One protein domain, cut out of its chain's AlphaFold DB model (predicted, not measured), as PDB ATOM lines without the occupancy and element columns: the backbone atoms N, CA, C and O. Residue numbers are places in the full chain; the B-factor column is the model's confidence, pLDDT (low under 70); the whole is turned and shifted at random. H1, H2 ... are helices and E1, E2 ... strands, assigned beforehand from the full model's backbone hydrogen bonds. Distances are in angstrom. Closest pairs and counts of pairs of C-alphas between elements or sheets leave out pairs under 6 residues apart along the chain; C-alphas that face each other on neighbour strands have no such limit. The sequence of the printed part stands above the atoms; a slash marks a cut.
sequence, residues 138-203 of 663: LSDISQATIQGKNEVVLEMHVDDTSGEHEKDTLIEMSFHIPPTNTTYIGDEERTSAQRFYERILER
ATOM      1  N   LEU A 138     -34.066  -9.982 -49.105       81.38
ATOM      2  CA  LEU A 138     -33.558 -10.370 -47.789       81.38
ATOM      3  C   LEU A 138     -34.281 -11.615 -47.252       81.38
ATOM      4  O   LEU A 138     -33.645 -12.492 -46.684       81.38
ATOM      5  N   SER A 139     -35.573 -11.761 -47.555       73.69
ATOM      6  CA  SER A 139     -36.360 -12.979 -47.312       73.69
ATOM      7  C   SER A 139     -35.905 -14.233 -48.084       73.69
ATOM      8  O   SER A 139     -36.475 -15.298 -47.876       73.69
ATOM      9  N   ASP A 140     -34.937 -14.137 -49.006       74.25
ATOM     10  CA  ASP A 140     -34.334 -15.319 -49.643       74.25
ATOM     11  C   ASP A 140     -33.165 -15.898 -48.817       74.25
ATOM     12  O   ASP A 140     -32.772 -17.048 -49.039       74.25
ATOM     13  N   ILE A 141     -32.585 -15.106 -47.908       79.62
ATOM     14  CA  ILE A 141     -31.406 -15.449 -47.099       79.62
ATOM     15  C   ILE A 141     -31.848 -16.358 -45.944       79.62
ATOM     16  O   ILE A 141     -32.739 -15.999 -45.179       79.62
ATOM     17  N   SER A 142     -31.233 -17.536 -45.805       73.12
ATOM     18  CA  SER A 142     -31.525 -18.478 -44.716       73.12
ATOM     19  C   SER A 142     -30.776 -18.192 -43.431       73.12
ATOM     20  O   SER A 142     -31.283 -18.505 -42.358       73.12
ATOM     21  N   GLN A 143     -29.550 -17.700 -43.566       78.19
ATOM     22  CA  GLN A 143     -28.606 -17.466 -42.487       78.19
ATOM     23  C   GLN A 143     -27.604 -16.420 -42.975       78.19
ATOM     24  O   GLN A 143     -27.243 -16.382 -44.150       78.19
ATOM     25  N   ALA A 144     -27.162 -15.553 -42.076       85.88
ATOM     26  CA  ALA A 144     -26.026 -14.682 -42.318       85.88
ATOM     27  C   ALA A 144     -24.978 -14.976 -41.245       85.88
ATOM     28  O   ALA A 144     -25.332 -15.267 -40.102       85.88
ATOM     29  N   THR A 145     -23.701 -14.869 -41.590       86.94
ATOM     30  CA  THR A 145     -22.588 -14.950 -40.635       86.94
ATOM     31  C   THR A 145     -21.548 -13.877 -40.943       86.94
ATOM     32  O   THR A 145     -21.523 -13.302 -42.033       86.94
ATOM     33  N   ILE A 146     -20.679 -13.584 -39.974       88.12
ATOM     34  CA  ILE A 146     -19.489 -12.756 -40.187       88.12
ATOM     35  C   ILE A 146     -18.283 -13.684 -40.178       88.12
ATOM     36  O   ILE A 146     -18.088 -14.430 -39.218       88.12
ATOM     37  N   GLN A 147     -17.464 -13.612 -41.224       86.06
ATOM     38  CA  GLN A 147     -16.185 -14.310 -41.294       86.06
ATOM     39  C   GLN A 147     -15.047 -13.279 -41.227       86.06
ATOM     40  O   GLN A 147     -15.095 -12.201 -41.823       86.06
ATOM     41  N   GLY A 148     -14.028 -13.558 -40.412       86.19
ATOM     42  CA  GLY A 148     -12.980 -12.580 -40.110       86.19
ATOM     43  C   GLY A 148     -13.532 -11.276 -39.502       86.19
ATOM     44  O   GLY A 148     -14.352 -11.302 -38.589       86.19
ATOM     45  N   LYS A 149     -13.040 -10.120 -39.977       85.94
ATOM     46  CA  LYS A 149     -13.415  -8.779 -39.461       85.94
ATOM     47  C   LYS A 149     -14.260  -7.932 -40.418       85.94
ATOM     48  O   LYS A 149     -14.955  -7.019 -39.971       85.94
ATOM     49  N   ASN A 150     -14.143  -8.213 -41.717       91.88
ATOM     50  CA  ASN A 150     -14.582  -7.354 -42.821       91.88
ATOM     51  C   ASN A 150     -15.415  -8.123 -43.864       91.88
ATOM     52  O   ASN A 150     -15.597  -7.626 -44.971       91.88
ATOM     53  N   GLU A 151     -15.873  -9.340 -43.572       93.25
ATOM     54  CA  GLU A 151     -16.594 -10.181 -44.529       93.25
ATOM     55  C   GLU A 151     -17.890 -10.717 -43.919       93.25
ATOM     56  O   GLU A 151     -17.915 -11.188 -42.783       93.25
ATOM     57  N   VAL A 152     -18.983 -10.589 -44.669       93.19
ATOM     58  CA  VAL A 152     -20.323 -11.035 -44.273       93.19
ATOM     59  C   VAL A 152     -20.801 -12.049 -45.300       93.19
ATOM     60  O   VAL A 152     -20.947 -11.714 -46.476       93.19
ATOM     61  N   VAL A 153     -21.020 -13.283 -44.857       90.44
ATOM     62  CA  VAL A 153     -21.444 -14.403 -45.702       90.44
ATOM     63  C   VAL A 153     -22.949 -14.571 -45.573       90.44
ATOM     64  O   VAL A 153     -23.479 -14.652 -44.465       90.44
ATOM     65  N   LEU A 154     -23.642 -14.579 -46.710       89.81
ATOM     66  CA  LEU A 154     -25.087 -14.758 -46.797       89.81
ATOM     67  C   LEU A 154     -25.374 -16.137 -47.387       89.81
ATOM     68  O   LEU A 154     -25.232 -16.354 -48.591       89.81
ATOM     69  N   GLU A 155     -25.788 -17.063 -46.532       83.44
ATOM     70  CA  GLU A 155     -26.328 -18.351 -46.949       83.44
ATOM     71  C   GLU A 155     -27.774 -18.148 -47.397       83.44
ATOM     72  O   GLU A 155     -28.596 -17.539 -46.707       83.44
ATOM     73  N   MET A 156     -28.104 -18.671 -48.566       78.31
ATOM     74  CA  MET A 156     -29.400 -18.515 -49.200       78.31
ATOM     75  C   MET A 156     -30.228 -19.782 -48.993       78.31
ATOM     76  O   MET A 156     -29.722 -20.885 -49.183       78.31
ATOM     77  N   HIS A 157     -31.528 -19.649 -48.702       69.62
ATOM     78  CA  HIS A 157     -32.415 -20.799 -48.497       69.62
ATOM     79  C   HIS A 157     -32.275 -21.826 -49.629       69.62
ATOM     80  O   HIS A 157     -32.641 -21.524 -50.765       69.62
ATOM     81  N   VAL A 158     -31.781 -23.033 -49.346       64.06
ATOM     82  CA  VAL A 158     -31.781 -24.121 -50.335       64.06
ATOM     83  C   VAL A 158     -33.237 -24.508 -50.583       64.06
ATOM     84  O   VAL A 158     -33.876 -25.136 -49.745       64.06
ATOM     85  N   ASP A 159     -33.786 -24.031 -51.699       59.06
ATOM     86  CA  ASP A 159     -35.173 -24.270 -52.072       59.06
ATOM     87  C   ASP A 159     -35.232 -25.474 -53.017       59.06
ATOM     88  O   ASP A 159     -35.075 -25.365 -54.240       59.06
ATOM     89  N   ASP A 160     -35.461 -26.650 -52.429       57.78
ATOM     90  CA  ASP A 160     -35.639 -27.907 -53.161       57.78
ATOM     91  C   ASP A 160     -36.815 -27.866 -54.143       57.78
ATOM     92  O   ASP A 160     -36.955 -28.787 -54.948       57.78
ATOM     93  N   THR A 161     -37.659 -26.825 -54.119       53.81
ATOM     94  CA  THR A 161     -38.705 -26.624 -55.129       53.81
ATOM     95  C   THR A 161     -38.193 -26.188 -56.507       53.81
ATOM     96  O   THR A 161     -38.998 -26.143 -57.435       53.81
ATOM     97  N   SER A 162     -36.886 -25.919 -56.664       55.69
ATOM     98  CA  SER A 162     -36.236 -25.562 -57.943       55.69
ATOM     99  C   SER A 162     -36.802 -26.313 -59.160       55.69
ATOM    100  O   SER A 162     -36.713 -27.535 -59.272       55.69
ATOM    101  N   GLY A 163     -37.441 -25.572 -60.073       51.50
ATOM    102  CA  GLY A 163     -38.273 -26.153 -61.134       51.50
ATOM    103  C   GLY A 163     -37.489 -26.894 -62.228       51.50
ATOM    104  O   GLY A 163     -36.286 -26.715 -62.389       51.50
ATOM    105  N   GLU A 164     -38.196 -27.652 -63.077       45.12
ATOM    106  CA  GLU A 164     -37.655 -28.514 -64.159       45.12
ATOM    107  C   GLU A 164     -36.825 -27.778 -65.251       45.12
ATOM    108  O   GLU A 164     -36.397 -28.365 -66.246       45.12
ATOM    109  N   HIS A 165     -36.602 -26.470 -65.105       47.78
ATOM    110  CA  HIS A 165     -35.807 -25.629 -66.005       47.78
ATOM    111  C   HIS A 165     -34.632 -24.919 -65.308       47.78
ATOM    112  O   HIS A 165     -33.831 -24.283 -65.996       47.78
ATOM    113  N   GLU A 166     -34.496 -25.031 -63.982       56.38
ATOM    114  CA  GLU A 166     -33.321 -24.541 -63.258       56.38
ATOM    115  C   GLU A 166     -32.180 -25.559 -63.302       56.38
ATOM    116  O   GLU A 166     -32.370 -26.765 -63.147       56.38
ATOM    117  N   LYS A 167     -30.974 -25.047 -63.554       55.16
ATOM    118  CA  LYS A 167     -29.718 -25.811 -63.544       55.16
ATOM    119  C   LYS A 167     -28.754 -25.315 -62.477       55.16
ATOM    120  O   LYS A 167     -28.058 -26.124 -61.873       55.16
ATOM    121  N   ASP A 168     -28.768 -24.005 -62.259       69.31
ATOM    122  CA  ASP A 168     -27.834 -23.272 -61.422       69.31
ATOM    123  C   ASP A 168     -28.661 -22.457 -60.415       69.31
ATOM    124  O   ASP A 168     -29.588 -21.750 -60.818       69.31
ATOM    125  N   THR A 169     -28.330 -22.545 -59.126       70.94
ATOM    126  CA  THR A 169     -29.051 -21.870 -58.033       70.94
ATOM    127  C   THR A 169     -28.038 -21.205 -57.106       70.94
ATOM    128  O   THR A 169     -27.032 -21.816 -56.754       70.94
ATOM    129  N   LEU A 170     -28.289 -19.958 -56.690       77.31
ATOM    130  CA  LEU A 170     -27.430 -19.264 -55.725       77.31
ATOM    131  C   LEU A 170     -27.622 -19.870 -54.326       77.31
ATOM    132  O   LEU A 170     -28.709 -19.735 -53.755       77.31
ATOM    133  N   ILE A 171     -26.576 -20.513 -53.802       79.62
ATOM    134  CA  ILE A 171     -26.542 -21.124 -52.461       79.62
ATOM    135  C   ILE A 171     -25.938 -20.170 -51.423       79.62
ATOM    136  O   ILE A 171     -26.454 -20.079 -50.319       79.62
ATOM    137  N   GLU A 172     -24.891 -19.427 -51.779       87.06
ATOM    138  CA  GLU A 172     -24.127 -18.581 -50.854       87.06
ATOM    139  C   GLU A 172     -23.611 -17.327 -51.579       87.06
ATOM    140  O   GLU A 172     -23.393 -17.353 -52.795       87.06
ATOM    141  N   MET A 173     -23.434 -16.221 -50.851       90.62
ATOM    142  CA  MET A 173     -22.821 -14.988 -51.349       90.62
ATOM    143  C   MET A 173     -22.082 -14.232 -50.236       90.62
ATOM    144  O   MET A 173     -22.708 -13.730 -49.305       90.62
ATOM    145  N   SER A 174     -20.765 -14.073 -50.379       93.25
ATOM    146  CA  SER A 174     -19.924 -13.314 -49.441       93.25
ATOM    147  C   SER A 174     -19.698 -11.868 -49.891       93.25
ATOM    148  O   SER A 174     -19.407 -11.599 -51.059       93.25
ATOM    149  N   PHE A 175     -19.806 -10.927 -48.953       93.81
ATOM    150  CA  PHE A 175     -19.557  -9.500 -49.158       93.81
ATOM    151  C   PHE A 175     -18.365  -9.023 -48.332       93.81
ATOM    152  O   PHE A 175     -18.413  -9.041 -47.103       93.81
ATOM    153  N   HIS A 176     -17.341  -8.485 -48.998       94.19
ATOM    154  CA  HIS A 176     -16.282  -7.734 -48.324       94.19
ATOM    155  C   HIS A 176     -16.738  -6.293 -48.041       94.19
ATOM    156  O   HIS A 176     -16.926  -5.497 -48.963       94.19
ATOM    157  N   ILE A 177     -16.884  -5.947 -46.764       93.94
ATOM    158  CA  ILE A 177     -17.255  -4.617 -46.279       93.94
ATOM    159  C   ILE A 177     -16.012  -3.961 -45.654       93.94
ATOM    160  O   ILE A 177     -15.620  -4.319 -44.541       93.94
ATOM    161  N   PRO A 178     -15.360  -3.004 -46.343       91.44
ATOM    162  CA  PRO A 178     -14.129  -2.397 -45.849       91.44
ATOM    163  C   PRO A 178     -14.396  -1.481 -44.638       91.44
ATOM    164  O   PRO A 178     -15.467  -0.874 -44.557       91.44
ATOM    165  N   PRO A 179     -13.415  -1.268 -43.737       87.38
ATOM    166  CA  PRO A 179     -13.559  -0.332 -42.617       87.38
ATOM    167  C   PRO A 179     -13.890   1.101 -43.063       87.38
ATOM    168  O   PRO A 179     -14.604   1.819 -42.377       87.38
ATOM    169  N   THR A 180     -13.436   1.497 -44.255       87.50
ATOM    170  CA  THR A 180     -13.689   2.805 -44.885       87.50
ATOM    171  C   THR A 180     -15.083   2.951 -45.519       87.50
ATOM    172  O   THR A 180     -15.310   3.897 -46.274       87.50
ATOM    173  N   ASN A 181     -16.019   2.030 -45.258       87.81
ATOM    174  CA  ASN A 181     -17.386   2.105 -45.775       87.81
ATOM    175  C   ASN A 181     -18.132   3.344 -45.235       87.81
ATOM    176  O   ASN A 181     -18.201   3.572 -44.029       87.81
ATOM    177  N   THR A 182     -18.713   4.133 -46.141       86.38
ATOM    178  CA  THR A 182     -19.419   5.390 -45.842       86.38
ATOM    179  C   THR A 182     -20.917   5.220 -45.566       86.38
ATOM    180  O   THR A 182     -21.554   6.157 -45.092       86.38
ATOM    181  N   THR A 183     -21.487   4.048 -45.859       85.50
ATOM    182  CA  THR A 183     -22.912   3.717 -45.680       85.50
ATOM    183  C   THR A 183     -23.161   3.014 -44.344       85.50
ATOM    184  O   THR A 183     -24.109   3.344 -43.636       85.50
ATOM    185  N   TYR A 184     -22.286   2.072 -43.982       88.50
ATOM    186  CA  TYR A 184     -22.298   1.324 -42.721       88.50
ATOM    187  C   TYR A 184     -21.038   1.693 -41.940       88.50
ATOM    188  O   TYR A 184     -20.071   0.936 -41.899       88.50
ATOM    189  N   ILE A 185     -21.023   2.908 -41.395       86.31
ATOM    190  CA  ILE A 185     -19.867   3.454 -40.678       86.31
ATOM    191  C   ILE A 185     -19.673   2.661 -39.379       86.31
ATOM    192  O   ILE A 185     -20.542   2.683 -38.506       86.31
ATOM    193  N   GLY A 186     -18.550   1.949 -39.278       81.81
ATOM    194  CA  GLY A 186     -18.124   1.272 -38.057       81.81
ATOM    195  C   GLY A 186     -17.497   2.216 -37.027       81.81
ATOM    196  O   GLY A 186     -17.115   3.346 -37.331       81.81
ATOM    197  N   ASP A 187     -17.366   1.708 -35.809       84.94
ATOM    198  CA  ASP A 187     -16.767   2.355 -34.642       84.94
ATOM    199  C   ASP A 187     -15.779   1.390 -33.945       84.94
ATOM    200  O   ASP A 187     -15.448   0.333 -34.489       84.94
ATOM    201  N   GLU A 188     -15.243   1.761 -32.776       78.62
ATOM    202  CA  GLU A 188     -14.255   0.937 -32.055       78.62
ATOM    203  C   GLU A 188     -14.854  -0.341 -31.432       78.62
ATOM    204  O   GLU A 188     -14.111  -1.289 -31.178       78.62
ATOM    205  N   GLU A 189     -16.176  -0.402 -31.224       81.31
ATOM    206  CA  GLU A 189     -16.869  -1.593 -30.713       81.31
ATOM    207  C   GLU A 189     -17.420  -2.478 -31.841       81.31
ATOM    208  O   GLU A 189     -17.475  -3.701 -31.689       81.31
ATOM    209  N   ARG A 190     -17.853  -1.882 -32.965       85.19
ATOM    210  CA  ARG A 190     -18.519  -2.587 -34.073       85.19
ATOM    211  C   ARG A 190     -17.955  -2.198 -35.435       85.19
ATOM    212  O   ARG A 190     -18.105  -1.062 -35.886       85.19
ATOM    213  N   THR A 191     -17.380  -3.164 -36.149       91.06
ATOM    214  CA  THR A 191     -16.850  -2.948 -37.503       91.06
ATOM    215  C   THR A 191     -17.953  -2.593 -38.503       91.06
ATOM    216  O   THR A 191     -19.126  -2.932 -38.333       91.06
ATOM    217  N   SER A 192     -17.567  -1.975 -39.618       91.38
ATOM    218  CA  SER A 192     -18.462  -1.679 -40.744       91.38
ATOM    219  C   SER A 192     -19.182  -2.933 -41.275       91.38
ATOM    220  O   SER A 192     -20.340  -2.862 -41.686       91.38
ATOM    221  N   ALA A 193     -18.536  -4.106 -41.198       91.38
ATOM    222  CA  ALA A 193     -19.145  -5.398 -41.516       91.38
ATOM    223  C   ALA A 193     -20.190  -5.829 -40.474       91.38
ATOM    224  O   ALA A 193     -21.274  -6.264 -40.857       91.38
ATOM    225  N   GLN A 194     -19.924  -5.644 -39.174       89.94
ATOM    226  CA  GLN A 194     -20.919  -5.874 -38.118       89.94
ATOM    227  C   GLN A 194     -22.138  -4.956 -38.284       89.94
ATOM    228  O   GLN A 194     -23.264  -5.435 -38.212       89.94
ATOM    229  N   ARG A 195     -21.941  -3.673 -38.617       90.62
ATOM    230  CA  ARG A 195     -23.042  -2.736 -38.915       90.62
ATOM    231  C   ARG A 195     -23.865  -3.138 -40.147       90.62
ATOM    232  O   ARG A 195     -25.084  -2.980 -40.139       90.62
ATOM    233  N   PHE A 196     -23.233  -3.678 -41.191       91.19
ATOM    234  CA  PHE A 196     -23.939  -4.223 -42.358       91.19
ATOM    235  C   PHE A 196     -24.735  -5.492 -42.009       91.19
ATOM    236  O   PHE A 196     -25.906  -5.603 -42.368       91.19
ATOM    237  N   TYR A 197     -24.124  -6.410 -41.258       89.56
ATOM    238  CA  TYR A 197     -24.729  -7.655 -40.782       89.56
ATOM    239  C   TYR A 197     -25.941  -7.417 -39.867       89.56
ATOM    240  O   TYR A 197     -27.016  -7.953 -40.132       89.56
ATOM    241  N   GLU A 198     -25.815  -6.540 -38.862       87.00
ATOM    242  CA  GLU A 198     -26.931  -6.076 -38.019       87.00
ATOM    243  C   GLU A 198     -28.103  -5.594 -38.886       87.00
ATOM    244  O   GLU A 198     -29.251  -5.988 -38.684       87.00
ATOM    245  N   ARG A 199     -27.807  -4.804 -39.927       86.88
ATOM    246  CA  ARG A 199     -28.815  -4.212 -40.813       86.88
ATOM    247  C   ARG A 199     -29.464  -5.198 -41.795       86.88
ATOM    248  O   ARG A 199     -30.492  -4.855 -42.391       86.88
ATOM    249  N   ILE A 200     -28.890  -6.396 -41.943       87.12
ATOM    250  CA  ILE A 200     -29.506  -7.559 -42.596       87.12
ATOM    251  C   ILE A 200     -30.396  -8.307 -41.595       87.12
ATOM    252  O   ILE A 200     -31.563  -8.523 -41.910       87.12
ATOM    253  N   LEU A 201     -29.904  -8.630 -40.390       79.50
ATOM    254  CA  LEU A 201     -30.693  -9.321 -39.355       79.50
ATOM    255  C   LEU A 201     -31.970  -8.562 -38.956       79.50
ATOM    256  O   LEU A 201     -33.001  -9.175 -38.716       79.50
ATOM    257  N   GLU A 202     -31.930  -7.227 -38.930       76.06
ATOM    258  CA  GLU A 202     -33.097  -6.372 -38.655       76.06
ATOM    259  C   GLU A 202     -34.221  -6.451 -39.710       76.06
ATOM    260  O   GLU A 202     -35.304  -5.902 -39.487       76.06
ATOM    261  N   ARG A 203     -33.964  -7.016 -40.899       73.69
ATOM    262  CA  ARG A 203     -34.865  -6.897 -42.065       73.69
ATOM    263  C   ARG A 203     -35.100  -8.175 -42.860       73.69
ATOM    264  O   ARG A 203     -36.129  -8.276 -43.523       73.69
TER     265      ARG A 203
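What this domain is: This is residues 138 to 203 of the 663 residues of the protein "FACT complex subunit SSRP1" of Klebsormidium nitens (UniProt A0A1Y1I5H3). A small antiparallel sheet, E1 E2 E3, has H1 over one face, two layers, while residues 160 to 168 stick out from one end. The 66 printed residues hold three named strands, then one named helix; the class is mixed, with under half the residues in named elements. It is loose, radius of gyration of the C-alphas 14.3 A, spanning 49 by 19 by 18 A.

Where its parts are: E1, residues 141 to 147, begins at C-alpha 141 (-31.406, -15.449, -47.099) and spans 16.3 A. E2, 151 to 156, spans 16.0 A; E3, 172 to 176, 13.6 A. H1, 192 to 201, spans 14.5 A, ending at C-alpha 201 (-30.693, -9.321, -39.355).

How they stand to each other: The strands form a meander, each the antiparallel neighbour of the one before. Hairpin E1 and E2, at 159 degrees, has N 145 and O 153 within hydrogen-bond range, 2.9 A; hairpin E2 and E3, at 162 degrees, N 154 and O 173, 2.9 A. H1, height over the sheet 9.0 A, runs along E2, 9 degrees on the local plane; their closest C-alphas are Glu 151 and Ala 193, 6.2 A. H1 has every O i to N i+4 pair within range.

The domain as a whole: The printed part has no cut. Links E2 to E3 and E3 to H1 are long. Residues 157 to 168 have pLDDT under 70.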